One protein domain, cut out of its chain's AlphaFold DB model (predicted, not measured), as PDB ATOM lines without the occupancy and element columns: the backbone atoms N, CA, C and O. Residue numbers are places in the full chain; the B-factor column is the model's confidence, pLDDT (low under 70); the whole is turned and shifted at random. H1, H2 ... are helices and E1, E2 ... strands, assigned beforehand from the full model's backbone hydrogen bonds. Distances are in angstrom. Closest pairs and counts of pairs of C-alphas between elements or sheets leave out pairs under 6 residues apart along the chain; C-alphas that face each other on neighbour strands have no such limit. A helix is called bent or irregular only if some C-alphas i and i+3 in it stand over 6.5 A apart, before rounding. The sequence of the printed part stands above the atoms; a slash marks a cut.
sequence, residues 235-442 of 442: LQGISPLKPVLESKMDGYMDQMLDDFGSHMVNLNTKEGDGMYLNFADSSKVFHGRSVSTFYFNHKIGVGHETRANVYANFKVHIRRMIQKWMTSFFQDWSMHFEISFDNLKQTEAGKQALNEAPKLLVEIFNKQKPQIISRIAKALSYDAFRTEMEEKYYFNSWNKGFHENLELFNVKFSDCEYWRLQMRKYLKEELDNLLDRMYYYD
ATOM      1  N   LEU A 235     203.200 132.120 157.025       88.12
ATOM      2  CA  LEU A 235     202.197 132.086 158.079       88.12
ATOM      3  C   LEU A 235     201.762 130.648 158.340       88.12
ATOM      4  O   LEU A 235     201.576 129.866 157.416       88.12
ATOM      5  N   GLN A 236     201.590 130.312 159.615       89.12
ATOM      6  CA  GLN A 236     201.204 128.967 160.038       89.12
ATOM      7  C   GLN A 236     199.811 128.983 160.648       89.12
ATOM      8  O   GLN A 236     199.517 129.821 161.509       89.12
ATOM      9  N   GLY A 237     198.988 128.023 160.236       91.00
ATOM     10  CA  GLY A 237     197.686 127.774 160.842       91.00
ATOM     11  C   GLY A 237     197.786 127.037 162.180       91.00
ATOM     12  O   GLY A 237     198.681 126.222 162.402       91.00
ATOM     13  N   ILE A 238     196.837 127.283 163.085       93.06
ATOM     14  CA  ILE A 238     196.606 126.421 164.257       93.06
ATOM     15  C   ILE A 238     195.879 125.140 163.816       93.06
ATOM     16  O   ILE A 238     196.171 124.052 164.311       93.06
ATOM     17  N   SER A 239     194.940 125.270 162.874       90.88
ATOM     18  CA  SER A 239     194.165 124.183 162.275       90.88
ATOM     19  C   SER A 239     194.334 124.159 160.752       90.88
ATOM     20  O   SER A 239     194.124 125.194 160.118       90.88
ATOM     21  N   PRO A 240     194.607 122.986 160.143       84.25
ATOM     22  CA  PRO A 240     194.771 122.849 158.692       84.25
ATOM     23  C   PRO A 240     193.448 122.940 157.915       84.25
ATOM     24  O   PRO A 240     193.451 123.025 156.693       84.25
ATOM     25  N   LEU A 241     192.300 122.885 158.604       87.31
ATOM     26  CA  LEU A 241     190.969 122.926 157.981       87.31
ATOM     27  C   LEU A 241     190.380 124.338 157.896       87.31
ATOM     28  O   LEU A 241     189.247 124.499 157.444       87.31
ATOM     29  N   LYS A 242     191.096 125.348 158.390       87.06
ATOM     30  CA  LYS A 242     190.643 126.737 158.394       87.06
ATOM     31  C   LYS A 242     191.667 127.610 157.670       87.06
ATOM     32  O   LYS A 242     192.861 127.341 157.800       87.06
ATOM     33  N   PRO A 243     191.229 128.655 156.953       88.69
ATOM     34  CA  PRO A 243     192.157 129.633 156.402       88.69
ATOM     35  C   PRO A 243     192.948 130.289 157.540       88.69
ATOM     36  O   PRO A 243     192.446 130.439 158.657       88.69
ATOM     37  N   VAL A 244     194.216 130.616 157.293       91.62
ATOM     38  CA  VAL A 244     195.079 131.250 158.305       91.62
ATOM     39  C   VAL A 244     194.659 132.700 158.539       91.62
ATOM     40  O   VAL A 244     194.609 133.140 159.686       91.62
ATOM     41  N   LEU A 245     194.320 133.404 157.456       93.25
ATOM     42  CA  LEU A 245     193.726 134.735 157.452       93.25
ATOM     43  C   LEU A 245     192.400 134.677 156.701       93.25
ATOM     44  O   LEU A 245     192.303 134.002 155.681       93.25
ATOM     45  N   GLU A 246     191.396 135.404 157.172       93.88
ATOM     46  CA  GLU A 246     190.091 135.455 156.511       93.88
ATOM     47  C   GLU A 246     189.506 136.863 156.594       93.88
ATOM     48  O   GLU A 246     189.517 137.471 157.662       93.88
ATOM     49  N   SER A 247     188.959 137.385 155.500       93.50
ATOM     50  CA  SER A 247     188.238 138.658 155.527       93.50
ATOM     51  C   SER A 247     186.888 138.516 156.237       93.50
ATOM     52  O   SER A 247     186.118 137.574 155.999       93.50
ATOM     53  N   LYS A 248     186.587 139.475 157.115       92.06
ATOM     54  CA  LYS A 248     185.292 139.594 157.784       92.06
ATOM     55  C   LYS A 248     184.386 140.553 157.019       92.06
ATOM     56  O   LYS A 248     184.815 141.589 156.521       92.06
ATOM     57  N   MET A 249     183.115 140.170 156.930       88.62
ATOM     58  CA  MET A 249     182.067 140.907 156.217       88.62
ATOM     59  C   MET A 249     180.967 141.350 157.182       88.62
ATOM     60  O   MET A 249     179.789 141.170 156.887       88.62
ATOM     61  N   ASP A 250     181.349 141.816 158.365       84.56
ATOM     62  CA  ASP A 250     180.461 142.308 159.415       84.56
ATOM     63  C   ASP A 250     180.734 143.790 159.725       84.56
ATOM     64  O   ASP A 250     181.637 144.421 159.164       84.56
ATOM     65  N   GLY A 251     179.880 144.384 160.561       85.31
ATOM     66  CA  GLY A 251     180.059 145.743 161.073       85.31
ATOM     67  C   GLY A 251     180.075 146.791 159.959       85.31
ATOM     68  O   GLY A 251     179.057 147.042 159.316       85.31
ATOM     69  N   TYR A 252     181.238 147.406 159.729       86.25
ATOM     70  CA  TYR A 252     181.429 148.403 158.669       86.25
ATOM     71  C   TYR A 252     181.040 147.874 157.279       86.25
ATOM     72  O   TYR A 252     180.446 148.598 156.476       86.25
ATOM     73  N   MET A 253     181.341 146.602 157.001       89.19
ATOM     74  CA  MET A 253     181.064 146.001 155.699       89.19
ATOM     75  C   MET A 253     179.570 145.787 155.463       89.19
ATOM     76  O   MET A 253     179.127 145.968 154.334       89.19
ATOM     77  N   ASP A 254     178.785 145.461 156.494       90.12
ATOM     78  CA  ASP A 254     177.330 145.326 156.349       90.12
ATOM     79  C   ASP A 254     176.702 146.668 155.931       90.12
ATOM     80  O   ASP A 254     175.930 146.710 154.975       90.12
ATOM     81  N   GLN A 255     177.120 147.778 156.556       90.81
ATOM     82  CA  GLN A 255     176.649 149.117 156.181       90.81
ATOM     83  C   GLN A 255     177.029 149.479 154.738       90.81
ATOM     84  O   GLN A 255     176.192 149.965 153.980       90.81
ATOM     85  N   MET A 256     178.277 149.211 154.330       92.25
ATOM     86  CA  MET A 256     178.717 149.447 152.950       92.25
ATOM     87  C   MET A 256     177.875 148.655 151.945       92.25
ATOM     88  O   MET A 256     177.508 149.180 150.896       92.25
ATOM     89  N   LEU A 257     177.551 147.399 152.261       94.25
ATOM     90  CA  LEU A 257     176.749 146.538 151.394       94.25
ATOM     91  C   LEU A 257     175.291 147.018 151.283       94.25
ATOM     92  O   LEU A 257     174.715 146.926 150.196       94.25
ATOM     93  N   ASP A 258     174.711 147.552 152.361       94.69
ATOM     94  CA  ASP A 258     173.376 148.168 152.347       94.69
ATOM     95  C   ASP A 258     173.358 149.449 151.482       94.69
ATOM     96  O   ASP A 258     172.464 149.639 150.642       94.69
ATOM     97  N   ASP A 259     174.382 150.299 151.621       94.81
ATOM     98  CA  ASP A 259     174.554 151.515 150.816       94.81
ATOM     99  C   ASP A 259     174.780 151.176 149.335       94.81
ATOM    100  O   ASP A 259     174.185 151.794 148.446       94.81
ATOM    101  N   PHE A 260     175.584 150.145 149.061       95.62
ATOM    102  CA  PHE A 260     175.817 149.613 147.721       95.62
ATOM    103  C   PHE A 260     174.517 149.120 147.085       95.62
ATOM    104  O   PHE A 260     174.200 149.507 145.959       95.62
ATOM    105  N   GLY A 261     173.730 148.308 147.799       97.38
ATOM    106  CA  GLY A 261     172.456 147.797 147.293       97.38
ATOM    107  C   GLY A 261     171.487 148.923 146.936       97.38
ATOM    108  O   GLY A 261     170.955 148.961 145.823       97.38
ATOM    109  N   SER A 262     171.345 149.900 147.832       97.00
ATOM    110  CA  SER A 262     170.503 151.082 147.615       97.00
ATOM    111  C   SER A 262     170.976 151.925 146.425       97.00
ATOM    112  O   SER A 262     170.166 152.389 145.615       97.00
ATOM    113  N   HIS A 263     172.292 152.102 146.281       96.31
ATOM    114  CA  HIS A 263     172.893 152.812 145.157       96.31
ATOM    115  C   HIS A 263     172.607 152.115 143.820       96.31
ATOM    116  O   HIS A 263     172.190 152.768 142.859       96.31
ATOM    117  N   MET A 264     172.763 150.791 143.763       97.88
ATOM    118  CA  MET A 264     172.549 150.011 142.543       97.88
ATOM    119  C   MET A 264     171.086 150.002 142.091       97.88
ATOM    120  O   MET A 264     170.817 150.195 140.905       97.88
ATOM    121  N   VAL A 265     170.128 149.872 143.015       98.31
ATOM    122  CA  VAL A 265     168.691 149.961 142.689       98.31
ATOM    123  C   VAL A 265     168.317 151.354 142.164       98.31
ATOM    124  O   VAL A 265     167.553 151.485 141.202       98.31
ATOM    125  N   ASN A 266     168.888 152.412 142.747       97.81
ATOM    126  CA  ASN A 266     168.689 153.785 142.278       97.81
ATOM    127  C   ASN A 266     169.224 153.972 140.848       97.81
ATOM    128  O   ASN A 266     168.540 154.540 139.995       97.81
ATOM    129  N   LEU A 267     170.417 153.445 140.557       97.38
ATOM    130  CA  LEU A 267     170.984 153.471 139.209       97.38
ATOM    131  C   LEU A 267     170.169 152.639 138.215       97.38
ATOM    132  O   LEU A 267     169.922 153.122 137.112       97.38
ATOM    133  N   ASN A 268     169.664 151.462 138.599       97.81
ATOM    134  CA  ASN A 268     168.775 150.681 137.736       97.81
ATOM    135  C   ASN A 268     167.490 151.450 137.402       97.81
ATOM    136  O   ASN A 268     167.070 151.482 136.249       97.81
ATOM    137  N   THR A 269     166.915 152.145 138.384       97.12
ATOM    138  CA  THR A 269     165.711 152.967 138.191       97.12
ATOM    139  C   THR A 269     165.955 154.132 137.224       97.12
ATOM    140  O   THR A 269     165.086 154.466 136.421       97.12
ATOM    141  N   LYS A 270     167.131 154.768 137.287       96.25
ATOM    142  CA  LYS A 270     167.476 155.938 136.458       96.25
ATOM    143  C   LYS A 270     167.995 155.582 135.069       96.25
ATOM    144  O   LYS A 270     167.715 156.303 134.116       96.25
ATOM    145  N   GLU A 271     168.799 154.528 134.961       96.00
ATOM    146  CA  GLU A 271     169.555 154.192 133.749       96.00
ATOM    147  C   GLU A 271     169.070 152.899 133.065       96.00
ATOM    148  O   GLU A 271     169.334 152.721 131.878       96.00
ATOM    149  N   GLY A 272     168.358 152.003 133.761       93.62
ATOM    150  CA  GLY A 272     168.028 150.655 133.272       93.62
ATOM    151  C   GLY A 272     167.222 150.633 131.970       93.62
ATOM    152  O   GLY A 272     167.532 149.847 131.070       93.62
ATOM    153  N   ASP A 273     166.256 151.548 131.822       93.00
ATOM    154  CA  ASP A 273     165.446 151.692 130.601       93.00
ATOM    155  C   ASP A 273     166.303 151.969 129.362       93.00
ATOM    156  O   ASP A 273     166.205 151.261 128.362       93.00
ATOM    157  N   GLY A 274     167.232 152.923 129.460       90.81
ATOM    158  CA  GLY A 274     168.126 153.283 128.358       90.81
ATOM    159  C   GLY A 274     169.203 152.239 128.043       90.81
ATOM    160  O   GLY A 274     169.824 152.319 126.983       90.81
ATOM    161  N   MET A 275     169.443 151.280 128.943       92.69
ATOM    162  CA  MET A 275     170.558 150.331 128.843       92.69
ATOM    163  C   MET A 275     170.133 148.925 128.413       92.69
ATOM    164  O   MET A 275     170.879 148.268 127.683       92.69
ATOM    165  N   TYR A 276     168.982 148.435 128.881       95.94
ATOM    166  CA  TYR A 276     168.525 147.083 128.547       95.94
ATOM    167  C   TYR A 276     167.004 146.887 128.595       95.94
ATOM    168  O   TYR A 276     166.482 146.085 127.820       95.94
ATOM    169  N   LEU A 277     166.285 147.575 129.489       94.94
ATOM    170  CA  LEU A 277     164.875 147.271 129.755       94.94
ATOM    171  C   LEU A 277     163.951 147.694 128.600       94.94
ATOM    172  O   LEU A 277     162.981 146.997 128.315       94.94
ATOM    173  N   ASN A 278     164.300 148.735 127.840       93.38
ATOM    174  CA  ASN A 278     163.574 149.115 126.621       93.38
ATOM    175  C   ASN A 278     163.537 148.012 125.537       93.38
ATOM    176  O   ASN A 278     162.747 148.101 124.587       93.38
ATOM    177  N   PHE A 279     164.393 146.990 125.639       94.31
ATOM    178  CA  PHE A 279     164.417 145.838 124.745       94.31
ATOM    179  C   PHE A 279     163.560 144.671 125.252       94.31
ATOM    180  O   PHE A 279     163.371 143.738 124.485       94.31
ATOM    181  N   ALA A 280     163.019 144.723 126.478       92.81
ATOM    182  CA  ALA A 280     162.124 143.699 127.035       92.81
ATOM    183  C   ALA A 280     160.688 143.773 126.477       92.81
ATOM    184  O   ALA A 280     159.851 142.918 126.755       92.81
ATOM    185  N   ASP A 281     160.382 144.819 125.706       89.50
ATOM    186  CA  ASP A 281     159.083 145.007 125.070       89.50
ATOM    187  C   ASP A 281     158.787 143.874 124.077       89.50
ATOM    188  O   ASP A 281     159.317 143.840 122.962       89.50
ATOM    189  N   SER A 282     157.883 142.980 124.480       86.69
ATOM    190  CA  SER A 282     157.446 141.818 123.699       86.69
ATOM    191  C   SER A 282     156.874 142.144 122.311       86.69
ATOM    192  O   SER A 282     156.801 141.245 121.469       86.69
ATOM    193  N   SER A 283     156.511 143.404 122.030       88.44
ATOM    194  CA  SER A 283     156.097 143.835 120.688       88.44
ATOM    195  C   SER A 283     157.260 143.880 119.688       88.44
ATOM    196  O   SER A 283     157.046 143.790 118.476       88.44
ATOM    197  N   LYS A 284     158.508 143.968 120.172       90.56
ATOM    198  CA  LYS A 284     159.717 143.940 119.345       90.56
ATOM    199  C   LYS A 284     160.137 142.499 119.073       90.56
ATOM    200  O   LYS A 284     160.259 141.671 119.977       90.56
ATOM    201  N   VAL A 285     160.418 142.206 117.805       92.12
ATOM    202  CA  VAL A 285     160.926 140.898 117.375       92.12
ATOM    203  C   VAL A 285     162.397 141.022 117.003       92.12
ATOM    204  O   VAL A 285     162.767 141.776 116.099       92.12
ATOM    205  N   PHE A 286     163.230 140.241 117.679       93.31
ATOM    206  CA  PHE A 286     164.664 140.159 117.451       93.31
ATOM    207  C   PHE A 286     165.030 138.892 116.684       93.31
ATOM    208  O   PHE A 286     164.421 137.830 116.833       93.31
ATOM    209  N   HIS A 287     166.065 138.998 115.855       92.81
ATOM    210  CA  HIS A 287     166.546 137.867 115.077       92.81
ATOM    211  C   HIS A 287     167.158 136.795 115.996       92.81
ATOM    212  O   HIS A 287     168.053 137.087 116.791       92.81
ATOM    213  N   GLY A 288     166.752 135.530 115.832       90.19
ATOM    214  CA  GLY A 288     167.189 134.426 116.700       90.19
ATOM    215  C   GLY A 288     168.709 134.253 116.781       90.19
ATOM    216  O   GLY A 288     169.238 134.057 117.870       90.19
ATOM    217  N   ARG A 289     169.436 134.411 115.660       89.50
ATOM    218  CA  ARG A 289     170.914 134.387 115.674       89.50
ATOM    219  C   ARG A 289     171.514 135.503 116.528       89.50
ATOM    220  O   ARG A 289     172.357 135.201 117.359       89.50
ATOM    221  N   SER A 290     171.062 136.750 116.381       91.75
ATOM    222  CA  SER A 290     171.556 137.883 117.177       91.75
ATOM    223  C   SER A 290     171.333 137.659 118.666       91.75
ATOM    224  O   SER A 290     172.228 137.865 119.479       91.75
ATOM    225  N   VAL A 291     170.158 137.142 119.022       94.19
ATOM    226  CA  VAL A 291     169.845 136.778 120.403       94.19
ATOM    227  C   VAL A 291     170.732 135.639 120.910       94.19
ATOM    228  O   VAL A 291     171.264 135.728 122.013       94.19
ATOM    229  N   SER A 292     170.927 134.581 120.121       93.00
ATOM    230  CA  SER A 292     171.815 133.482 120.512       93.00
ATOM    231  C   SER A 292     173.260 133.962 120.687       93.00
ATOM    232  O   SER A 292     173.912 133.602 121.662       93.00
ATOM    233  N   THR A 293     173.735 134.854 119.813       91.06
ATOM    234  CA  THR A 293     175.056 135.482 119.921       91.06
ATOM    235  C   THR A 293     175.158 136.323 121.185       91.06
ATOM    236  O   THR A 293     176.145 136.199 121.901       91.06
ATOM    237  N   PHE A 294     174.135 137.126 121.503       93.94
ATOM    238  CA  PHE A 294     174.068 137.843 122.776       93.94
ATOM    239  C   PHE A 294     174.187 136.891 123.960       93.94
ATOM    240  O   PHE A 294     175.026 137.118 124.823       93.94
ATOM    241  N   TYR A 295     173.401 135.815 123.984       93.81
ATOM    242  CA  TYR A 295     173.433 134.841 125.069       93.81
ATOM    243  C   TYR A 295     174.838 134.263 125.267       93.81
ATOM    244  O   TYR A 295     175.370 134.333 126.372       93.81
ATOM    245  N   PHE A 296     175.475 133.759 124.204       90.56
ATOM    246  CA  PHE A 296     176.820 133.184 124.296       90.56
ATOM    247  C   PHE A 296     177.892 134.216 124.662       90.56
ATOM    248  O   PHE A 296     178.767 133.917 125.475       90.56
ATOM    249  N   ASN A 297     177.808 135.434 124.121       90.38
ATOM    250  CA  ASN A 297     178.704 136.528 124.488       90.38
ATOM    251  C   ASN A 297     178.525 136.912 125.964       90.38
ATOM    252  O   ASN A 297     179.507 137.088 126.685       90.38
ATOM    253  N   HIS A 298     177.286 136.985 126.449       91.75
ATOM    254  CA  HIS A 298     176.987 137.402 127.816       91.75
ATOM    255  C   HIS A 298     177.514 136.406 128.854       91.75
ATOM    256  O   HIS A 298     178.026 136.833 129.887       91.75
ATOM    257  N   LYS A 299     177.528 135.096 128.549       90.12
ATOM    258  CA  LYS A 299     178.153 134.075 129.421       90.12
ATOM    259  C   LYS A 299     179.614 134.379 129.753       90.12
ATOM    260  O   LYS A 299     180.087 134.095 130.854       90.12
ATOM    261  N   ILE A 300     180.335 134.952 128.791       85.56
ATOM    262  CA  ILE A 300     181.739 135.356 128.939       85.56
ATOM    263  C   ILE A 300     181.883 136.845 129.298       85.56
ATOM    264  O   ILE A 300     182.987 137.382 129.313       85.56
ATOM    265  N   GLY A 301     180.778 137.524 129.616       86.44
ATOM    266  CA  GLY A 301     180.749 138.930 130.011       86.44
ATOM    267  C   GLY A 301     180.914 139.919 128.854       86.44
ATOM    268  O   GLY A 301     181.275 141.070 129.093       86.44
ATOM    269  N   VAL A 302     180.682 139.496 127.612       87.38
ATOM    270  CA  VAL A 302     180.705 140.346 126.413       87.38
ATOM    271  C   VAL A 302     179.269 140.725 126.044       87.38
ATOM    272  O   VAL A 302     178.357 139.912 126.131       87.38
ATOM    273  N   GLY A 303     179.046 141.977 125.644       89.06
ATOM    274  CA  GLY A 303     177.730 142.407 125.162       89.06
ATOM    275  C   GLY A 303     177.488 142.063 123.693       89.06
ATOM    276  O   GLY A 303     178.299 141.406 123.038       89.06
ATOM    277  N   HIS A 304     176.371 142.533 123.148       92.06
ATOM    278  CA  HIS A 304     176.085 142.389 121.723       92.06
ATOM    279  C   HIS A 304     175.298 143.585 121.188       92.06
ATOM    280  O   HIS A 304     174.374 144.076 121.842       92.06
ATOM    281  N   GLU A 305     175.677 144.029 119.990       92.00
ATOM    282  CA  GLU A 305     174.995 145.052 119.203       92.00
ATOM    283  C   GLU A 305     174.530 144.424 117.887       92.00
ATOM    284  O   GLU A 305     175.290 143.722 117.222       92.00
ATOM    285  N   THR A 306     173.278 144.675 117.513       90.38
ATOM    286  CA  THR A 306     172.677 144.156 116.280       90.38
ATOM    287  C   THR A 306     172.446 145.273 115.268       90.38
ATOM    288  O   THR A 306     172.050 146.379 115.637       90.38
ATOM    289  N   ARG A 307     172.655 144.957 113.983       83.94
ATOM    290  CA  ARG A 307     172.340 145.809 112.822       83.94
ATOM    291  C   ARG A 307     171.570 145.016 111.761       83.94
ATOM    292  O   ARG A 307     172.060 144.749 110.670       83.94
ATOM    293  N   ALA A 308     170.380 144.559 112.125       82.06
ATOM    294  CA  ALA A 308     169.450 143.864 111.254       82.06
ATOM    295  C   ALA A 308     168.638 144.854 110.400       82.06
ATOM    296  O   ALA A 308     168.249 145.926 110.863       82.06
ATOM    297  N   ASN A 309     168.345 144.445 109.161       80.81
ATOM    298  CA  ASN A 309     167.523 145.219 108.220       80.81
ATOM    299  C   ASN A 309     166.013 144.975 108.393       80.81
ATOM    300  O   ASN A 309     165.209 145.819 108.019       80.81
ATOM    301  N   VAL A 310     165.631 143.800 108.908       85.12
ATOM    302  CA  VAL A 310     164.226 143.346 108.999       85.12
ATOM    303  C   VAL A 310     163.743 143.254 110.448       85.12
ATOM    304  O   VAL A 310     162.582 143.524 110.733       85.12
ATOM    305  N   TYR A 311     164.630 142.865 111.365       89.19
ATOM    306  CA  TYR A 311     164.322 142.688 112.785       89.19
ATOM    307  C   TYR A 311     164.688 143.939 113.578       89.19
ATOM    308  O   TYR A 311     165.483 144.760 113.119       89.19
ATOM    309  N   ALA A 312     164.149 144.062 114.791       90.56
ATOM    310  CA  ALA A 312     164.556 145.123 115.698       90.56
ATOM    311  C   ALA A 312     166.052 145.004 116.047       90.56
ATOM    312  O   ALA A 312     166.611 143.908 116.140       90.56
ATOM    313  N   ASN A 313     166.687 146.155 116.258       93.06
ATOM    314  CA  ASN A 313     168.067 146.244 116.717       93.06
ATOM    315  C   ASN A 313     168.113 146.391 118.234       93.06
ATOM    316  O   ASN A 313     167.248 147.031 118.831       93.06
ATOM    317  N   PHE A 314     169.147 145.824 118.847       94.31
ATOM    318  CA  PHE A 314     169.439 146.014 120.261       94.31
ATOM    319  C   PHE A 314     170.935 146.183 120.482       94.31
ATOM    320  O   PHE A 314     171.751 145.731 119.675       94.31
ATOM    321  N   LYS A 315     171.275 146.827 121.598       94.69
ATOM    322  CA  LYS A 315     172.642 146.996 122.082       94.69
ATOM    323  C   LYS A 315     172.647 146.792 123.588       94.69
ATOM    324  O   LYS A 315     172.238 147.683 124.322       94.69
ATOM    325  N   VAL A 316     173.106 145.629 124.038       95.12
ATOM    326  CA  VAL A 316     173.041 145.244 125.455       95.12
ATOM    327  C   VAL A 316     174.428 144.855 125.955       95.12
ATOM    328  O   VAL A 316     175.071 143.958 125.411       95.12
ATOM    329  N   HIS A 317     174.889 145.538 127.009       94.62
ATOM    330  CA  HIS A 317     176.200 145.333 127.638       94.62
ATOM    331  C   HIS A 317     176.090 145.349 129.176       94.62
ATOM    332  O   HIS A 317     176.640 146.231 129.836       94.62
ATOM    333  N   ILE A 318     175.393 144.365 129.755       96.19
ATOM    334  CA  ILE A 318     175.063 144.325 131.194       96.19
ATOM    335  C   ILE A 318     176.306 144.386 132.094       96.19
ATOM    336  O   ILE A 318     176.366 145.230 132.984       96.19
ATOM    337  N   ARG A 319     177.342 143.565 131.848       94.44
ATOM    338  CA  ARG A 319     178.590 143.610 132.643       94.44
ATOM    339  C   ARG A 319     179.214 145.005 132.646       94.44
ATOM    340  O   ARG A 319     179.619 145.486 133.696       94.44
ATOM    341  N   ARG A 320     179.296 145.660 131.481       91.88
ATOM    342  CA  ARG A 320     179.904 146.996 131.347       91.88
ATOM    343  C   ARG A 320     179.087 148.059 132.084       91.88
ATOM    344  O   ARG A 320     179.671 148.964 132.671       91.88
ATOM    345  N   MET A 321     177.762 147.938 132.053       95.62
ATOM    346  CA  MET A 321     176.851 148.786 132.822       95.62
ATOM    347  C   MET A 321     177.107 148.631 134.327       95.62
ATOM    348  O   MET A 321     177.415 149.618 134.986       95.62
ATOM    349  N   ILE A 322     177.091 147.397 134.845       97.25
ATOM    350  CA  ILE A 322     177.360 147.121 136.266       97.25
ATOM    351  C   ILE A 322     178.760 147.599 136.656       97.25
ATOM    352  O   ILE A 322     178.920 148.255 137.677       97.25
ATOM    353  N   GLN A 323     179.773 147.347 135.824       95.06
ATOM    354  CA  GLN A 323     181.139 147.812 136.060       95.06
ATOM    355  C   GLN A 323     181.203 149.341 136.188       95.06
ATOM    356  O   GLN A 323     181.829 149.840 137.115       95.06
ATOM    357  N   LYS A 324     180.532 150.089 135.300       94.44
ATOM    358  CA  LYS A 324     180.442 151.557 135.383       94.44
ATOM    359  C   LYS A 324     179.813 151.994 136.711       94.44
ATOM    360  O   LYS A 324     180.346 152.887 137.364       94.44
ATOM    361  N   TRP A 325     178.703 151.371 137.102       96.12
ATOM    362  CA  TRP A 325     178.008 151.673 138.356       96.12
ATOM    363  C   TRP A 325     178.886 151.390 139.580       96.12
ATOM    364  O   TRP A 325     179.041 152.252 140.439       96.12
ATOM    365  N   MET A 326     179.554 150.235 139.614       95.31
ATOM    366  CA  MET A 326     180.489 149.873 140.680       95.31
ATOM    367  C   MET A 326     181.675 150.838 140.765       95.31
ATOM    368  O   MET A 326     182.025 151.275 141.857       95.31
ATOM    369  N   THR A 327     182.294 151.189 139.634       93.06
ATOM    370  CA  THR A 327     183.401 152.154 139.617       93.06
ATOM    371  C   THR A 327     182.965 153.494 140.197       93.06
ATOM    372  O   THR A 327     183.708 154.067 140.988       93.06
ATOM    373  N   SER A 328     181.756 153.959 139.862       92.06
ATOM    374  CA  SER A 328     181.192 155.189 140.426       92.06
ATOM    375  C   SER A 328     180.989 155.091 141.935       92.06
ATOM    376  O   SER A 328     181.350 156.021 142.645       92.06
ATOM    377  N   PHE A 329     180.437 153.980 142.433       92.94
ATOM    378  CA  PHE A 329     180.233 153.773 143.869       92.94
ATOM    379  C   PHE A 329     181.559 153.800 144.636       92.94
ATOM    380  O   PHE A 329     181.694 154.464 145.659       92.94
ATOM    381  N   PHE A 330     182.568 153.104 144.114       90.31
ATOM    382  CA  PHE A 330     183.846 152.986 144.794       90.31
ATOM    383  C   PHE A 330     184.777 154.187 144.603       90.31
ATOM    384  O   PHE A 330     185.836 154.204 145.231       90.31
ATOM    385  N   GLN A 331     184.467 155.153 143.737       85.88
ATOM    386  CA  GLN A 331     185.362 156.281 143.457       85.88
ATOM    387  C   GLN A 331     185.664 157.105 144.720       85.88
ATOM    388  O   GLN A 331     186.823 157.443 144.951       85.88
ATOM    389  N   ASP A 332     184.653 157.321 145.560       74.81
ATOM    390  CA  ASP A 332     184.746 158.152 146.768       74.81
ATOM    391  C   ASP A 332     184.790 157.326 148.068       74.81
ATOM    392  O   ASP A 332     184.769 157.871 149.173       74.81
ATOM    393  N   TRP A 333     184.844 155.995 147.957       77.25
ATOM    394  CA  TRP A 333     184.715 155.103 149.105       77.25
ATOM    395  C   TRP A 333     186.069 154.786 149.753       77.25
ATOM    396  O   TRP A 333     186.956 154.203 149.124       77.25
ATOM    397  N   SER A 334     186.218 155.125 151.038       76.62
ATOM    398  CA  SER A 334     187.404 154.779 151.832       76.62
ATOM    399  C   SER A 334     187.308 153.345 152.345       76.62
ATOM    400  O   SER A 334     186.416 153.007 153.116       76.62
ATOM    401  N   MET A 335     188.218 152.486 151.906       79.56
ATOM    402  CA  MET A 335     188.110 151.041 152.095       79.56
ATOM    403  C   MET A 335     188.739 150.606 153.412       79.56
ATOM    404  O   MET A 335     189.927 150.829 153.639       79.56
ATOM    405  N   HIS A 336     187.937 149.954 154.249       84.50
ATOM    406  CA  HIS A 336     188.368 149.365 155.510       84.50
ATOM    407  C   HIS A 336     187.953 147.901 155.518       84.50
ATOM    408  O   HIS A 336     186.778 147.589 155.334       84.50
ATOM    409  N   PHE A 337     188.924 147.012 155.712       88.12
ATOM    410  CA  PHE A 337     188.697 145.575 155.753       88.12
ATOM    411  C   PHE A 337     189.126 145.026 157.101       88.12
ATOM    412  O   PHE A 337     190.247 145.266 157.554       88.12
ATOM    413  N   GLU A 338     188.235 144.266 157.722       89.81
ATOM    414  CA  GLU A 338     188.552 143.511 158.924       89.81
ATOM    415  C   GLU A 338     189.066 142.123 158.541       89.81
ATOM    416  O   GLU A 338     188.534 141.467 157.644       89.81
ATOM    417  N   ILE A 339     190.120 141.674 159.223       92.75
ATOM    418  CA  ILE A 339     190.744 140.367 159.005       92.75
ATOM    419  C   ILE A 339     190.626 139.563 160.298       92.75
ATOM    420  O   ILE A 339     190.946 140.044 161.386       92.75
ATOM    421  N   SER A 340     190.158 138.326 160.181       93.25
ATOM    422  CA  SER A 340     190.242 137.330 161.236       93.25
ATOM    423  C   SER A 340     191.643 136.735 161.290       93.25
ATOM    424  O   SER A 340     192.166 136.253 160.286       93.25
ATOM    425  N   PHE A 341     192.215 136.729 162.492       93.88
ATOM    426  CA  PHE A 341     193.501 136.106 162.812       93.88
ATOM    427  C   PHE A 341     193.324 134.899 163.745       93.88
ATOM    428  O   PHE A 341     194.294 134.416 164.326       93.88
ATOM    429  N   ASP A 342     192.093 134.405 163.910       93.94
ATOM    430  CA  ASP A 342     191.747 133.383 164.908       93.94
ATOM    431  C   ASP A 342     192.504 132.063 164.702       93.94
ATOM    432  O   ASP A 342     192.743 131.321 165.655       93.94
ATOM    433  N   ASN A 343     192.882 131.759 163.458       94.25
ATOM    434  CA  ASN A 343     193.648 130.566 163.112       94.25
ATOM    435  C   ASN A 343     195.153 130.841 162.941       94.25
ATOM    436  O   ASN A 343     195.896 129.917 162.622       94.25
ATOM    437  N   LEU A 344     195.623 132.075 163.145       94.25
ATOM    438  CA  LEU A 344     197.025 132.436 162.963       94.25
ATOM    439  C   LEU A 344     197.863 132.056 164.187       94.25
ATOM    440  O   LEU A 344     197.645 132.520 165.311       94.25
ATOM    441  N   LYS A 345     198.905 131.257 163.958       92.19
ATOM    442  CA  LYS A 345     199.898 130.929 164.978       92.19
ATOM    443  C   LYS A 345     200.787 132.139 165.284       92.19
ATOM    444  O   LYS A 345     201.290 132.809 164.387       92.19
ATOM    445  N   GLN A 346     201.056 132.371 166.569       91.69
ATOM    446  CA  GLN A 346     201.814 133.525 167.082       91.69
ATOM    447  C   GLN A 346     203.344 133.373 166.931       91.69
ATOM    448  O   GLN A 346     204.099 133.512 167.896       91.69
ATOM    449  N   THR A 347     203.808 133.051 165.720       90.12
ATOM    450  CA  THR A 347     205.228 133.117 165.333       90.12
ATOM    451  C   THR A 347     205.659 134.576 165.137       90.12
ATOM    452  O   THR A 347     204.821 135.475 165.145       90.12
ATOM    453  N   GLU A 348     206.954 134.838 164.943       87.38
ATOM    454  CA  GLU A 348     207.425 136.200 164.633       87.38
ATOM    455  C   GLU A 348     206.774 136.745 163.350       87.38
ATOM    456  O   GLU A 348     206.219 137.842 163.346       87.38
ATOM    457  N   ALA A 349     206.710 135.911 162.305       86.44
ATOM    458  CA  ALA A 349     205.994 136.209 161.066       86.44
ATOM    459  C   ALA A 349     204.492 136.460 161.297       86.44
ATOM    460  O   ALA A 349     203.927 137.394 160.731       86.44
ATOM    461  N   GLY A 350     203.845 135.671 162.164       88.44
ATOM    462  CA  GLY A 350     202.438 135.866 162.516       88.44
ATOM    463  C   GLY A 350     202.180 137.200 163.222       88.44
ATOM    464  O   GLY A 350     201.247 137.919 162.871       88.44
ATOM    465  N   LYS A 351     203.038 137.589 164.169       89.75
ATOM    466  CA  LYS A 351     202.925 138.887 164.856       89.75
ATOM    467  C   LYS A 351     203.120 140.062 163.903       89.75
ATOM    468  O   LYS A 351     202.422 141.064 164.025       89.75
ATOM    469  N   GLN A 352     204.047 139.939 162.955       88.25
ATOM    470  CA  GLN A 352     204.252 140.959 161.932       88.25
ATOM    471  C   GLN A 352     203.023 141.082 161.016       88.25
ATOM    472  O   GLN A 352     202.503 142.184 160.831       88.25
ATOM    473  N   ALA A 353     202.494 139.956 160.523       88.12
ATOM    474  CA  ALA A 353     201.297 139.943 159.683       88.12
ATOM    475  C   ALA A 353     200.072 140.551 160.384       88.12
ATOM    476  O   ALA A 353     199.319 141.285 159.753       88.12
ATOM    477  N   LEU A 354     199.909 140.327 161.692       89.81
ATOM    478  CA  LEU A 354     198.815 140.908 162.476       89.81
ATOM    479  C   LEU A 354     198.799 142.448 162.435       89.81
ATOM    480  O   LEU A 354     197.726 143.047 162.417       89.81
ATOM    481  N   ASN A 355     199.970 143.087 162.376       86.44
ATOM    482  CA  ASN A 355     200.083 144.548 162.340       86.44
ATOM    483  C   ASN A 355     199.987 145.127 160.920       86.44
ATOM    484  O   ASN A 355     199.504 146.244 160.739       86.44
ATOM    485  N   GLU A 356     200.471 144.398 159.914       88.12
ATOM    486  CA  GLU A 356     200.643 144.929 158.556       88.12
ATOM    487  C   GLU A 356     199.522 144.516 157.587       88.12
ATOM    488  O   GLU A 356     199.161 145.301 156.704       88.12
ATOM    489  N   ALA A 357     198.944 143.316 157.746       89.31
ATOM    490  CA  ALA A 357     197.997 142.735 156.788       89.31
ATOM    491  C   ALA A 357     196.783 143.629 156.482       89.31
ATOM    492  O   ALA A 357     196.464 143.766 155.301       89.31
ATOM    493  N   PRO A 358     196.129 144.295 157.461       89.88
ATOM    494  CA  PRO A 358     194.966 145.136 157.166       89.88
ATOM    495  C   PRO A 358     195.299 146.296 156.221       89.88
ATOM    496  O   PRO A 358     194.585 146.543 155.251       89.88
ATOM    497  N   LYS A 359     196.424 146.982 156.462       88.62
ATOM    498  CA  LYS A 359     196.871 148.101 155.624       88.62
ATOM    499  C   LYS A 359     197.286 147.617 154.236       88.62
ATOM    500  O   LYS A 359     196.884 148.204 153.233       88.62
ATOM    501  N   LEU A 360     198.056 146.533 154.179       88.06
ATOM    502  CA  LEU A 360     198.529 145.954 152.923       88.06
ATOM    503  C   LEU A 360     197.378 145.440 152.054       88.06
ATOM    504  O   LEU A 360     197.407 145.634 150.841       88.06
ATOM    505  N   LEU A 361     196.347 144.839 152.656       90.69
ATOM    506  CA  LEU A 361     195.161 144.383 151.933       90.69
ATOM    507  C   LEU A 361     194.461 145.555 151.240       90.69
ATOM    508  O   LEU A 361     194.100 145.442 150.074       90.69
ATOM    509  N   VAL A 362     194.318 146.697 151.919       90.31
ATOM    510  CA  VAL A 362     193.738 147.914 151.326       90.31
ATOM    511  C   VAL A 362     194.611 148.454 150.189       90.31
ATOM    512  O   VAL A 362     194.092 148.812 149.132       90.31
ATOM    513  N   GLU A 363     195.935 148.492 150.366       88.81
ATOM    514  CA  GLU A 363     196.868 148.937 149.322       88.81
ATOM    515  C   GLU A 363     196.800 148.047 148.073       88.81
ATOM    516  O   GLU A 363     196.678 148.555 146.956       88.81
ATOM    517  N   ILE A 364     196.837 146.725 148.253       88.75
ATOM    518  CA  ILE A 364     196.766 145.752 147.156       88.75
ATOM    519  C   ILE A 364     195.388 145.789 146.504       88.75
ATOM    520  O   ILE A 364     195.306 145.811 145.276       88.75
ATOM    521  N   PHE A 365     194.311 145.862 147.292       90.00
ATOM    522  CA  PHE A 365     192.967 146.012 146.753       90.00
ATOM    523  C   PHE A 365     192.890 147.235 145.843       90.00
ATOM    524  O   PHE A 365     192.403 147.124 144.726       90.00
ATOM    525  N   ASN A 366     193.374 148.396 146.294       88.38
ATOM    526  CA  ASN A 366     193.291 149.629 145.512       88.38
ATOM    527  C   ASN A 366     194.067 149.533 144.195       88.38
ATOM    528  O   ASN A 366     193.561 150.002 143.179       88.38
ATOM    529  N   LYS A 367     195.234 148.876 144.196       85.50
ATOM    530  CA  LYS A 367     195.991 148.582 142.967       85.50
ATOM    531  C   LYS A 367     195.232 147.643 142.026       85.50
ATOM    532  O   LYS A 367     195.231 147.849 140.826       85.50
ATOM    533  N   GLN A 368     194.555 146.632 142.569       85.88
ATOM    534  CA  GLN A 368     193.847 145.594 141.803       85.88
ATOM    535  C   GLN A 368     192.356 145.906 141.572       85.88
ATOM    536  O   GLN A 368     191.585 145.078 141.074       85.88
ATOM    537  N   LYS A 369     191.915 147.101 141.972       88.50
ATOM    538  CA  LYS A 369     190.508 147.501 142.026       88.50
ATOM    539  C   LYS A 369     189.813 147.422 140.665       88.50
ATOM    540  O   LYS A 369     188.710 146.871 140.626       88.50
ATOM    541  N   PRO A 370     190.399 147.894 139.545       86.56
ATOM    542  CA  PRO A 370     189.767 147.765 138.232       86.56
ATOM    543  C   PRO A 370     189.467 146.307 137.857       86.56
ATOM    544  O   PRO A 370     188.377 146.000 137.362       86.56
ATOM    545  N   GLN A 371     190.399 145.393 138.136       85.50
ATOM    546  CA  GLN A 371     190.285 143.976 137.809       85.50
ATOM    547  C   GLN A 371     189.278 143.277 138.735       85.50
ATOM    548  O   GLN A 371     188.445 142.506 138.253       85.50
ATOM    549  N   ILE A 372     189.292 143.590 140.036       90.56
ATOM    550  CA  ILE A 372     188.319 143.085 141.020       90.56
ATOM    551  C   ILE A 372     186.899 143.509 140.635       90.56
ATOM    552  O   ILE A 372     186.019 142.660 140.492       90.56
ATOM    553  N   ILE A 373     186.677 144.804 140.376       92.81
ATOM    554  CA  ILE A 373     185.369 145.319 139.949       92.81
ATOM    555  C   ILE A 373     184.916 144.619 138.663       92.81
ATOM    556  O   ILE A 373     183.764 144.209 138.550       92.81
ATOM    557  N   SER A 374     185.817 144.441 137.696       89.50
ATOM    558  CA  SER A 374     185.517 143.772 136.428       89.50
ATOM    559  C   SER A 374     185.073 142.311 136.608       89.50
ATOM    560  O   SER A 374     184.145 141.866 135.918       89.50
ATOM    561  N   ARG A 375     185.697 141.567 137.536       91.06
ATOM    562  CA  ARG A 375     185.338 140.177 137.877       91.06
ATOM    563  C   ARG A 375     184.004 140.096 138.611       91.06
ATOM    564  O   ARG A 375     183.132 139.338 138.186       91.06
ATOM    565  N   ILE A 376     183.812 140.924 139.636       96.00
ATOM    566  CA  ILE A 376     182.554 140.977 140.390       96.00
ATOM    567  C   ILE A 376     181.399 141.400 139.472       96.00
ATOM    568  O   ILE A 376     180.350 140.767 139.486       96.00
ATOM    569  N   ALA A 377     181.591 142.390 138.597       95.94
ATOM    570  CA  ALA A 377     180.568 142.809 137.639       95.94
ATOM    571  C   ALA A 377     180.150 141.673 136.693       95.94
ATOM    572  O   ALA A 377     178.969 141.544 136.375       95.94
ATOM    573  N   LYS A 378     181.090 140.819 136.256       93.88
ATOM    574  CA  LYS A 378     180.761 139.619 135.471       93.88
ATOM    575  C   LYS A 378     179.903 138.666 136.297       93.88
ATOM    576  O   LYS A 378     178.862 138.222 135.808       93.88
ATOM    577  N   ALA A 379     180.297 138.405 137.539       95.75
ATOM    578  CA  ALA A 379     179.573 137.508 138.427       95.75
ATOM    579  C   ALA A 379     178.144 138.006 138.720       95.75
ATOM    580  O   ALA A 379     177.181 137.259 138.562       95.75
ATOM    581  N   LEU A 380     177.993 139.299 139.017       97.12
ATOM    582  CA  LEU A 380     176.709 139.972 139.240       97.12
ATOM    583  C   LEU A 380     175.848 140.099 137.977       97.12
ATOM    584  O   LEU A 380     174.650 140.337 138.085       97.12
ATOM    585  N   SER A 381     176.433 139.977 136.786       95.44
ATOM    586  CA  SER A 381     175.690 140.045 135.522       95.44
ATOM    587  C   SER A 381     175.170 138.690 135.037       95.44
ATOM    588  O   SER A 381     174.277 138.655 134.191       95.44
ATOM    589  N   TYR A 382     175.760 137.588 135.509       94.94
ATOM    590  CA  TYR A 382     175.506 136.254 134.968       94.94
ATOM    591  C   TYR A 382     175.644 135.144 136.014       94.94
ATOM    592  O   TYR A 382     174.678 134.430 136.258       94.94
ATOM    593  N   ASP A 383     176.808 134.992 136.656       94.81
ATOM    594  CA  ASP A 383     177.086 133.822 137.511       94.81
ATOM    595  C   ASP A 383     176.131 133.709 138.708       94.81
ATOM    596  O   ASP A 383     175.722 132.606 139.069       94.81
ATOM    597  N   ALA A 384     175.739 134.844 139.289       96.06
ATOM    598  CA  ALA A 384     174.862 134.929 140.455       96.06
ATOM    599  C   ALA A 384     173.471 134.310 140.252       96.06
ATOM    600  O   ALA A 384     172.854 133.864 141.214       96.06
ATOM    601  N   PHE A 385     172.976 134.283 139.015       94.50
ATOM    602  CA  PHE A 385     171.652 133.760 138.668       94.50
ATOM    603  C   PHE A 385     171.697 132.985 137.344       94.50
ATOM    604  O   PHE A 385     170.734 132.959 136.577       94.50
ATOM    605  N   ARG A 386     172.834 132.326 137.078       94.75
ATOM    606  CA  ARG A 386     173.099 131.599 135.830       94.75
ATOM    607  C   ARG A 386     171.983 130.615 135.498       94.75
ATOM    608  O   ARG A 386     171.507 130.614 134.370       94.75
ATOM    609  N   THR A 387     171.575 129.800 136.470       94.38
ATOM    610  CA  THR A 387     170.529 128.788 136.276       94.38
ATOM    611  C   THR A 387     169.222 129.429 135.819       94.38
ATOM    612  O   THR A 387     168.693 129.044 134.782       94.38
ATOM    613  N   GLU A 388     168.766 130.476 136.515       95.06
ATOM    614  CA  GLU A 388     167.538 131.203 136.166       95.06
ATOM    615  C   GLU A 388     167.614 131.796 134.753       95.06
ATOM    616  O   GLU A 388     166.634 131.755 134.011       95.06
ATOM    617  N   MET A 389     168.787 132.311 134.358       93.75
ATOM    618  CA  MET A 389     169.009 132.879 133.027       93.75
ATOM    619  C   MET A 389     168.971 131.813 131.919       93.75
ATOM    620  O   MET A 389     168.367 132.013 130.862       93.75
ATOM    621  N   GLU A 390     169.639 130.676 132.137       93.88
ATOM    622  CA  GLU A 390     169.710 129.577 131.168       93.88
ATOM    623  C   GLU A 390     168.346 128.894 130.985       93.88
ATOM    624  O   GLU A 390     167.967 128.567 129.855       93.88
ATOM    625  N   GLU A 391     167.563 128.765 132.057       94.12
ATOM    626  CA  GLU A 391     166.201 128.220 132.027       94.12
ATOM    627  C   GLU A 391     165.265 129.011 131.105       94.12
ATOM    628  O   GLU A 391     164.448 128.410 130.400       94.12
ATOM    629  N   LYS A 392     165.424 130.343 131.020       93.44
ATOM    630  CA  LYS A 392     164.627 131.181 130.104       93.44
ATOM    631  C   LYS A 392     164.819 130.812 128.639       93.44
ATOM    632  O   LYS A 392     163.907 131.032 127.849       93.44
ATOM    633  N   TYR A 393     165.970 130.259 128.259       91.25
ATOM    634  CA  TYR A 393     166.234 129.812 126.888       91.25
ATOM    635  C   TYR A 393     165.911 128.336 126.664       91.25
ATOM    636  O   TYR A 393     165.607 127.956 125.540       91.25
ATOM    637  N   TYR A 394     165.962 127.505 127.707       87.81
ATOM    638  CA  TYR A 394     165.767 126.061 127.573       87.81
ATOM    639  C   TYR A 394     164.336 125.690 127.151       87.81
ATOM    640  O   TYR A 394     164.138 124.784 126.344       87.81
ATOM    641  N   PHE A 395     163.337 126.421 127.655       81.69
ATOM    642  CA  PHE A 395     161.915 126.124 127.425       81.69
ATOM    643  C   PHE A 395     161.213 127.088 126.458       81.69
ATOM    644  O   PHE A 395     160.004 126.981 126.250       81.69
ATOM    645  N   ASN A 396     161.941 128.031 125.856       88.38
ATOM    646  CA  ASN A 396     161.365 129.080 125.017       88.38
ATOM    647  C   ASN A 396     162.105 129.227 123.682       88.38
ATOM    648  O   ASN A 396     163.242 128.793 123.514       88.38
ATOM    649  N   SER A 397     161.479 129.914 122.722       91.44
ATOM    650  CA  SER A 397     162.205 130.408 121.549       91.44
ATOM    651  C   SER A 397     163.261 131.435 121.970       91.44
ATOM    652  O   SER A 397     163.073 132.138 122.963       91.44
ATOM    653  N   TRP A 398     164.332 131.588 121.182       93.25
ATOM    654  CA  TRP A 398     165.384 132.579 121.455       93.25
ATOM    655  C   TRP A 398     164.813 133.973 121.743       93.25
ATOM    656  O   TRP A 398     165.147 134.564 122.764       93.25
ATOM    657  N   ASN A 399     163.899 134.468 120.903       91.81
ATOM    658  CA  ASN A 399     163.286 135.787 121.086       91.81
ATOM    659  C   ASN A 399     162.523 135.908 122.414       91.81
ATOM    660  O   ASN A 399     162.689 136.891 123.128       91.81
ATOM    661  N   LYS A 400     161.714 134.902 122.768       93.75
ATOM    662  CA  LYS A 400     160.956 134.916 124.024       93.75
ATOM    663  C   LYS A 400     161.884 134.812 125.239       93.75
ATOM    664  O   LYS A 400     161.746 135.594 126.169       93.75
ATOM    665  N   GLY A 401     162.871 133.916 125.192       94.81
ATOM    666  CA  GLY A 401     163.869 133.783 126.253       94.81
ATOM    667  C   GLY A 401     164.714 135.044 126.447       94.81
ATOM    668  O   GLY A 401     165.134 135.330 127.562       94.81
ATOM    669  N   PHE A 402     164.943 135.835 125.396       96.12
ATOM    670  CA  PHE A 402     165.619 137.130 125.511       96.12
ATOM    671  C   PHE A 402     164.785 138.158 126.267       96.12
ATOM    672  O   PHE A 402     165.291 138.735 127.224       96.12
ATOM    673  N   HIS A 403     163.515 138.330 125.896       96.31
ATOM    674  CA  HIS A 403     162.592 139.218 126.610       96.31
ATOM    675  C   HIS A 403     162.492 138.856 128.094       96.31
ATOM    676  O   HIS A 403     162.745 139.699 128.951       96.31
ATOM    677  N   GLU A 404     162.256 137.576 128.399       95.62
ATOM    678  CA  GLU A 404     162.168 137.091 129.784       95.62
ATOM    679  C   GLU A 404     163.477 137.294 130.572       95.62
ATOM    680  O   GLU A 404     163.445 137.481 131.787       95.62
ATOM    681  N   ASN A 405     164.636 137.276 129.908       95.81
ATOM    682  CA  ASN A 405     165.915 137.562 130.560       95.81
ATOM    683  C   ASN A 405     166.129 139.043 130.856       95.81
ATOM    684  O   ASN A 405     166.700 139.382 131.890       95.81
ATOM    685  N   LEU A 406     165.675 139.932 129.976       96.94
ATOM    686  CA  LEU A 406     165.734 141.368 130.237       96.94
ATOM    687  C   LEU A 406     164.811 141.754 131.399       96.94
ATOM    688  O   LEU A 406     165.190 142.565 132.242       96.94
ATOM    689  N   GLU A 407     163.646 141.116 131.506       96.50
ATOM    690  CA  GLU A 407     162.780 141.241 132.682       96.50
ATOM    691  C   GLU A 407     163.442 140.668 133.942       96.50
ATOM    692  O   GLU A 407     163.415 141.314 134.990       96.50
ATOM    693  N   LEU A 408     164.091 139.500 133.845       96.62
ATOM    694  CA  LEU A 408     164.845 138.905 134.954       96.62
ATOM    695  C   LEU A 408     165.935 139.853 135.466       96.62
ATOM    696  O   LEU A 408     166.049 140.040 136.677       96.62
ATOM    697  N   PHE A 409     166.700 140.486 134.570       97.50
ATOM    698  CA  PHE A 409     167.672 141.511 134.952       97.50
ATOM    699  C   PHE A 409     167.005 142.630 135.742       97.50
ATOM    700  O   PHE A 409     167.499 142.987 136.804       97.50
ATOM    701  N   ASN A 410     165.856 143.132 135.290       97.62
ATOM    702  CA  ASN A 410     165.157 144.193 136.005       97.62
ATOM    703  C   ASN A 410     164.653 143.763 137.382       97.62
ATOM    704  O   ASN A 410     164.775 144.531 138.334       97.62
ATOM    705  N   VAL A 411     164.146 142.536 137.510       97.75
ATOM    706  CA  VAL A 411     163.738 141.973 138.803       97.75
ATOM    707  C   VAL A 411     164.929 141.908 139.758       97.75
ATOM    708  O   VAL A 411     164.834 142.408 140.874       97.75
ATOM    709  N   LYS A 412     166.065 141.350 139.322       97.94
ATOM    710  CA  LYS A 412     167.269 141.230 140.160       97.94
ATOM    711  C   LYS A 412     167.877 142.593 140.486       97.94
ATOM    712  O   LYS A 412     168.218 142.863 141.629       97.94
ATOM    713  N   PHE A 413     168.000 143.474 139.499       98.25
ATOM    714  CA  PHE A 413     168.677 144.762 139.656       98.25
ATOM    715  C   PHE A 413     167.835 145.805 140.397       98.25
ATOM    716  O   PHE A 413     168.383 146.821 140.823       98.25
ATOM    717  N   SER A 414     166.542 145.540 140.596       98.19
ATOM    718  CA  SER A 414     165.651 146.339 141.448       98.19
ATOM    719  C   SER A 414     165.549 145.816 142.886       98.19
ATOM    720  O   SER A 414     164.838 146.412 143.691       98.19
ATOM    721  N   ASP A 415     166.241 144.726 143.222       98.19
ATOM    722  CA  ASP A 415     166.223 144.112 144.549       98.19
ATOM    723  C   ASP A 415     167.496 144.465 145.338       98.19
ATOM    724  O   ASP A 415     168.610 144.080 144.973       98.19
ATOM    725  N   CYS A 416     167.337 145.196 146.447       98.00
ATOM    726  CA  CYS A 416     168.451 145.535 147.333       98.00
ATOM    727  C   CYS A 416     169.106 144.288 147.945       98.00
ATOM    728  O   CYS A 416     170.332 144.255 148.067       98.00
ATOM    729  N   GLU A 417     168.332 143.255 148.299       97.81
ATOM    730  CA  GLU A 417     168.884 142.039 148.907       97.81
ATOM    731  C   GLU A 417     169.708 141.240 147.896       97.81
ATOM    732  O   GLU A 417     170.759 140.706 148.259       97.81
ATOM    733  N   TYR A 418     169.306 141.212 146.620       98.00
ATOM    734  CA  TYR A 418     170.125 140.638 145.551       98.00
ATOM    735  C   TYR A 418     171.520 141.272 145.524       98.00
ATOM    736  O   TYR A 418     172.527 140.564 145.626       98.00
ATOM    737  N   TRP A 419     171.590 142.604 145.430       98.25
ATOM    738  CA  TRP A 419     172.868 143.312 145.392       98.25
ATOM    739  C   TRP A 419     173.681 143.076 146.656       98.25
ATOM    740  O   TRP A 419     174.863 142.754 146.559       98.25
ATOM    741  N   ARG A 420     173.046 143.164 147.827       97.25
ATOM    742  CA  ARG A 420     173.706 142.979 149.119       97.25
ATOM    743  C   ARG A 420     174.337 141.595 149.251       97.25
ATOM    744  O   ARG A 420     175.532 141.479 149.522       97.25
ATOM    745  N   LEU A 421     173.552 140.540 149.035       97.25
ATOM    746  CA  LEU A 421     173.988 139.157 149.226       97.25
ATOM    747  C   LEU A 421     175.061 138.753 148.217       97.25
ATOM    748  O   LEU A 421     176.064 138.137 148.587       97.25
ATOM    749  N   GLN A 422     174.875 139.107 146.945       97.94
ATOM    750  CA  GLN A 422     175.830 138.729 145.908       97.94
ATOM    751  C   GLN A 422     177.118 139.547 146.009       97.94
ATOM    752  O   GLN A 422     178.202 138.983 145.871       97.94
ATOM    753  N   MET A 423     177.030 140.843 146.322       96.62
ATOM    754  CA  MET A 423     178.218 141.660 146.554       96.62
ATOM    755  C   MET A 423     179.004 141.162 147.768       96.62
ATOM    756  O   MET A 423     180.220 141.026 147.676       96.62
ATOM    757  N   ARG A 424     178.326 140.797 148.867       96.62
ATOM    758  CA  ARG A 424     178.965 140.186 150.042       96.62
ATOM    759  C   ARG A 424     179.764 138.947 149.659       96.62
ATOM    760  O   ARG A 424     180.923 138.828 150.041       96.62
ATOM    761  N   LYS A 425     179.141 138.041 148.902       97.00
ATOM    762  CA  LYS A 425     179.759 136.792 148.454       97.00
ATOM    763  C   LYS A 425     181.001 137.058 147.601       97.00
ATOM    764  O   LYS A 425     182.088 136.622 147.964       97.00
ATOM    765  N   TYR A 426     180.850 137.780 146.491       96.94
ATOM    766  CA  TYR A 426     181.942 137.936 145.528       96.94
ATOM    767  C   TYR A 426     183.047 138.871 146.022       96.94
ATOM    768  O   TYR A 426     184.211 138.644 145.707       96.94
ATOM    769  N   LEU A 427     182.726 139.891 146.827       95.31
ATOM    770  CA  LEU A 427     183.758 140.720 147.444       95.31
ATOM    771  C   LEU A 427     184.561 139.922 148.472       95.31
ATOM    772  O   LEU A 427     185.784 140.011 148.457       95.31
ATOM    773  N   LYS A 428     183.905 139.107 149.311       95.44
ATOM    774  CA  LYS A 428     184.605 138.218 150.247       95.44
ATOM    775  C   LYS A 428     185.539 137.258 149.519       95.44
ATOM    776  O   LYS A 428     186.706 137.170 149.873       95.44
ATOM    777  N   GLU A 429     185.047 136.596 148.472       95.50
ATOM    778  CA  GLU A 429     185.870 135.712 147.642       95.50
ATOM    779  C   GLU A 429     187.098 136.450 147.083       95.50
ATOM    780  O   GLU A 429     188.201 135.911 147.100       95.50
ATOM    781  N   GLU A 430     186.950 137.685 146.600       94.38
ATOM    782  CA  GLU A 430     188.079 138.476 146.099       94.38
ATOM    783  C   GLU A 430     189.054 138.884 147.215       94.38
ATOM    784  O   GLU A 430     190.260 138.756 147.027       94.38
ATOM    785  N   LEU A 431     188.569 139.311 148.385       94.25
ATOM    786  CA  LEU A 431     189.416 139.683 149.525       94.25
ATOM    787  C   LEU A 431     190.192 138.490 150.088       94.25
ATOM    788  O   LEU A 431     191.392 138.606 150.332       94.25
ATOM    789  N   ASP A 432     189.539 137.341 150.240       93.69
ATOM    790  CA  ASP A 432     190.189 136.111 150.695       93.69
ATOM    791  C   ASP A 432     191.236 135.643 149.671       93.69
ATOM    792  O   ASP A 432     192.361 135.316 150.042       93.69
ATOM    793  N   ASN A 433     190.938 135.732 148.367       91.25
ATOM    794  CA  ASN A 433     191.925 135.459 147.317       91.25
ATOM    795  C   ASN A 433     193.131 136.415 147.367       91.25
ATOM    796  O   ASN A 433     194.245 136.009 147.028       91.25
ATOM    797  N   LEU A 434     192.936 137.686 147.736       91.31
ATOM    798  CA  LEU A 434     194.049 138.618 147.929       91.31
ATOM    799  C   LEU A 434     194.899 138.204 149.131       91.31
ATOM    800  O   LEU A 434     196.117 138.121 148.991       91.31
ATOM    801  N   LEU A 435     194.277 137.889 150.270       91.00
ATOM    802  CA  LEU A 435     194.979 137.404 151.462       91.00
ATOM    803  C   LEU A 435     195.793 136.143 151.149       91.00
ATOM    804  O   LEU A 435     196.983 136.088 151.466       91.00
ATOM    805  N   ASP A 436     195.210 135.179 150.440       87.06
ATOM    806  CA  ASP A 436     195.887 133.951 150.008       87.06
ATOM    807  C   ASP A 436     197.100 134.220 149.101       87.06
ATOM    808  O   ASP A 436     198.069 133.462 149.083       87.06
ATOM    809  N   ARG A 437     197.077 135.321 148.341       85.31
ATOM    810  CA  ARG A 437     198.197 135.753 147.492       85.31
ATOM    811  C   ARG A 437     199.195 136.648 148.232       85.31
ATOM    812  O   ARG A 437     200.300 136.836 147.733       85.31
ATOM    813  N   MET A 438     198.866 137.202 149.393       86.06
ATOM    814  CA  MET A 438     199.759 138.105 150.131       86.06
ATOM    815  C   MET A 438     200.855 137.377 150.906       86.06
ATOM    816  O   MET A 438     201.934 137.945 151.074       86.06
ATOM    817  N   TYR A 439     200.605 136.138 151.341       84.06
ATOM    818  CA  TYR A 439     201.470 135.365 152.241       84.06
ATOM    819  C   TYR A 439     201.734 133.947 151.717       84.06
ATOM    820  O   TYR A 439     201.070 133.474 150.797       84.06
ATOM    821  N   TYR A 440     202.757 133.284 152.257       79.81
ATOM    822  CA  TYR A 440     202.915 131.836 152.140       79.81
ATOM    823  C   TYR A 440     202.224 131.186 153.338       79.81
ATOM    824  O   TYR A 440     202.211 131.768 154.424       79.81
ATOM    825  N   TYR A 441     201.662 129.998 153.145       79.50
ATOM    826  CA  TYR A 441     200.867 129.317 154.161       79.50
ATOM    827  C   TYR A 441     201.340 127.877 154.336       79.50
ATOM    828  O   TYR A 441     201.501 127.175 153.337       79.50
ATOM    829  N   ASP A 442     201.519 127.481 155.596       67.00
ATOM    830  CA  ASP A 442     201.827 126.117 156.054       67.00
ATOM    831  C   ASP A 442     200.761 125.589 157.028       67.00
ATOM    832  O   ASP A 442     200.343 126.346 157.949       67.00
TER     833      ASP A 442
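What this domain is: This is residues 235 to 442 of the 442 residues of the protein "GTPase domain-containing protein" of Paenibacillus antri (UniProt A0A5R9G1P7). The model is a long rod of crossing helices, with H7 and the arm H4b of the bent helix H4 near its middle, and with H1 crossing H3 on one side. One end holds the other arm, H4a, a tiny sheet E1 - E2 that packs on H7 and H4a, and both ends of the printed part; the opposite end holds H2 and the hairpin of H5 and H6. The 208 printed residues have seven named helices and two named strands, in the order E1 H1 H2 H3 E2 H4 H5 H6 H7; the sheet is antiparallel and the class mostly helix. The whole is only just loose, close to compact, with a radius of gyration of the C-alphas of 20.5 A and spans of 71 by 32 by 26 A.

How they stand to each other: E1, residues 246 to 248, is the antiparallel neighbour of E2, residues 338 to 340; N 340 and O 246, 2.7 A apart, are within hydrogen-bond range. H1, residues 252 to 275, touches H3, residues 318 to 331, at a steep tilt of 47 degrees, closest at the C-alphas of Met 264 and Trp 325, 7.1 A. H4, residues 348 to 381, was assigned as one helix by its hydrogen bonds but is bent: C-alphas 367 and 370 are 7.9 A apart, and its arms H4a, residues 348 to 367, and H4b, residues 370 to 381, stand about perpendicular, at 74 degrees. H4b touches H3, closest at the C-alphas of Gln 323 and Ala 377, 5.3 A. H5, residues 383 to 394, and H6, residues 398 to 413, form a helical hairpin at a shallow tilt of 28 degrees, with the C-alphas of Tyr 393 and Gly 401 closest, 4.7 A. With residues 398 to 402 alone, H6 touches residues 288 to 292 of H2, which is residues 288 to 299; the C-alphas of Gly 288 and Trp 398 are closest, 5.4 A. H7, residues 416 to 438, touches H4b, closest at the C-alphas of Ile 376 and Tyr 426, 6.0 A. With residues 416 to 424 alone it touches residues 257 to 265 of H1, closest at the C-alphas of Gly 261 and Cys 416, 4.6 A. Each O i to N i+4 pair is within hydrogen-bond range in H2, H3, H4b, H6 and H7, against 18 of 20 in H1, 13 of 16 in H4a and 4 of 8 in H5.

Where its parts are: E1 begins at C-alpha 246, (190.091, 135.455, 156.511). From first to last C-alpha H1 measures 31.8 A, H4a 27.4 A, H6 22.1 A and H7 32.3 A. H7 ends at C-alpha 438, (199.759, 138.105, 150.131).

The domain as a whole: The C-alphas of Val 310 and Glu 348 are the two farthest apart, 70.8 A. The printed part has no cut. The links H1 to H2 and H2 to H3 are long. Residue 442, the chain's last, is under 70 in pLDDT.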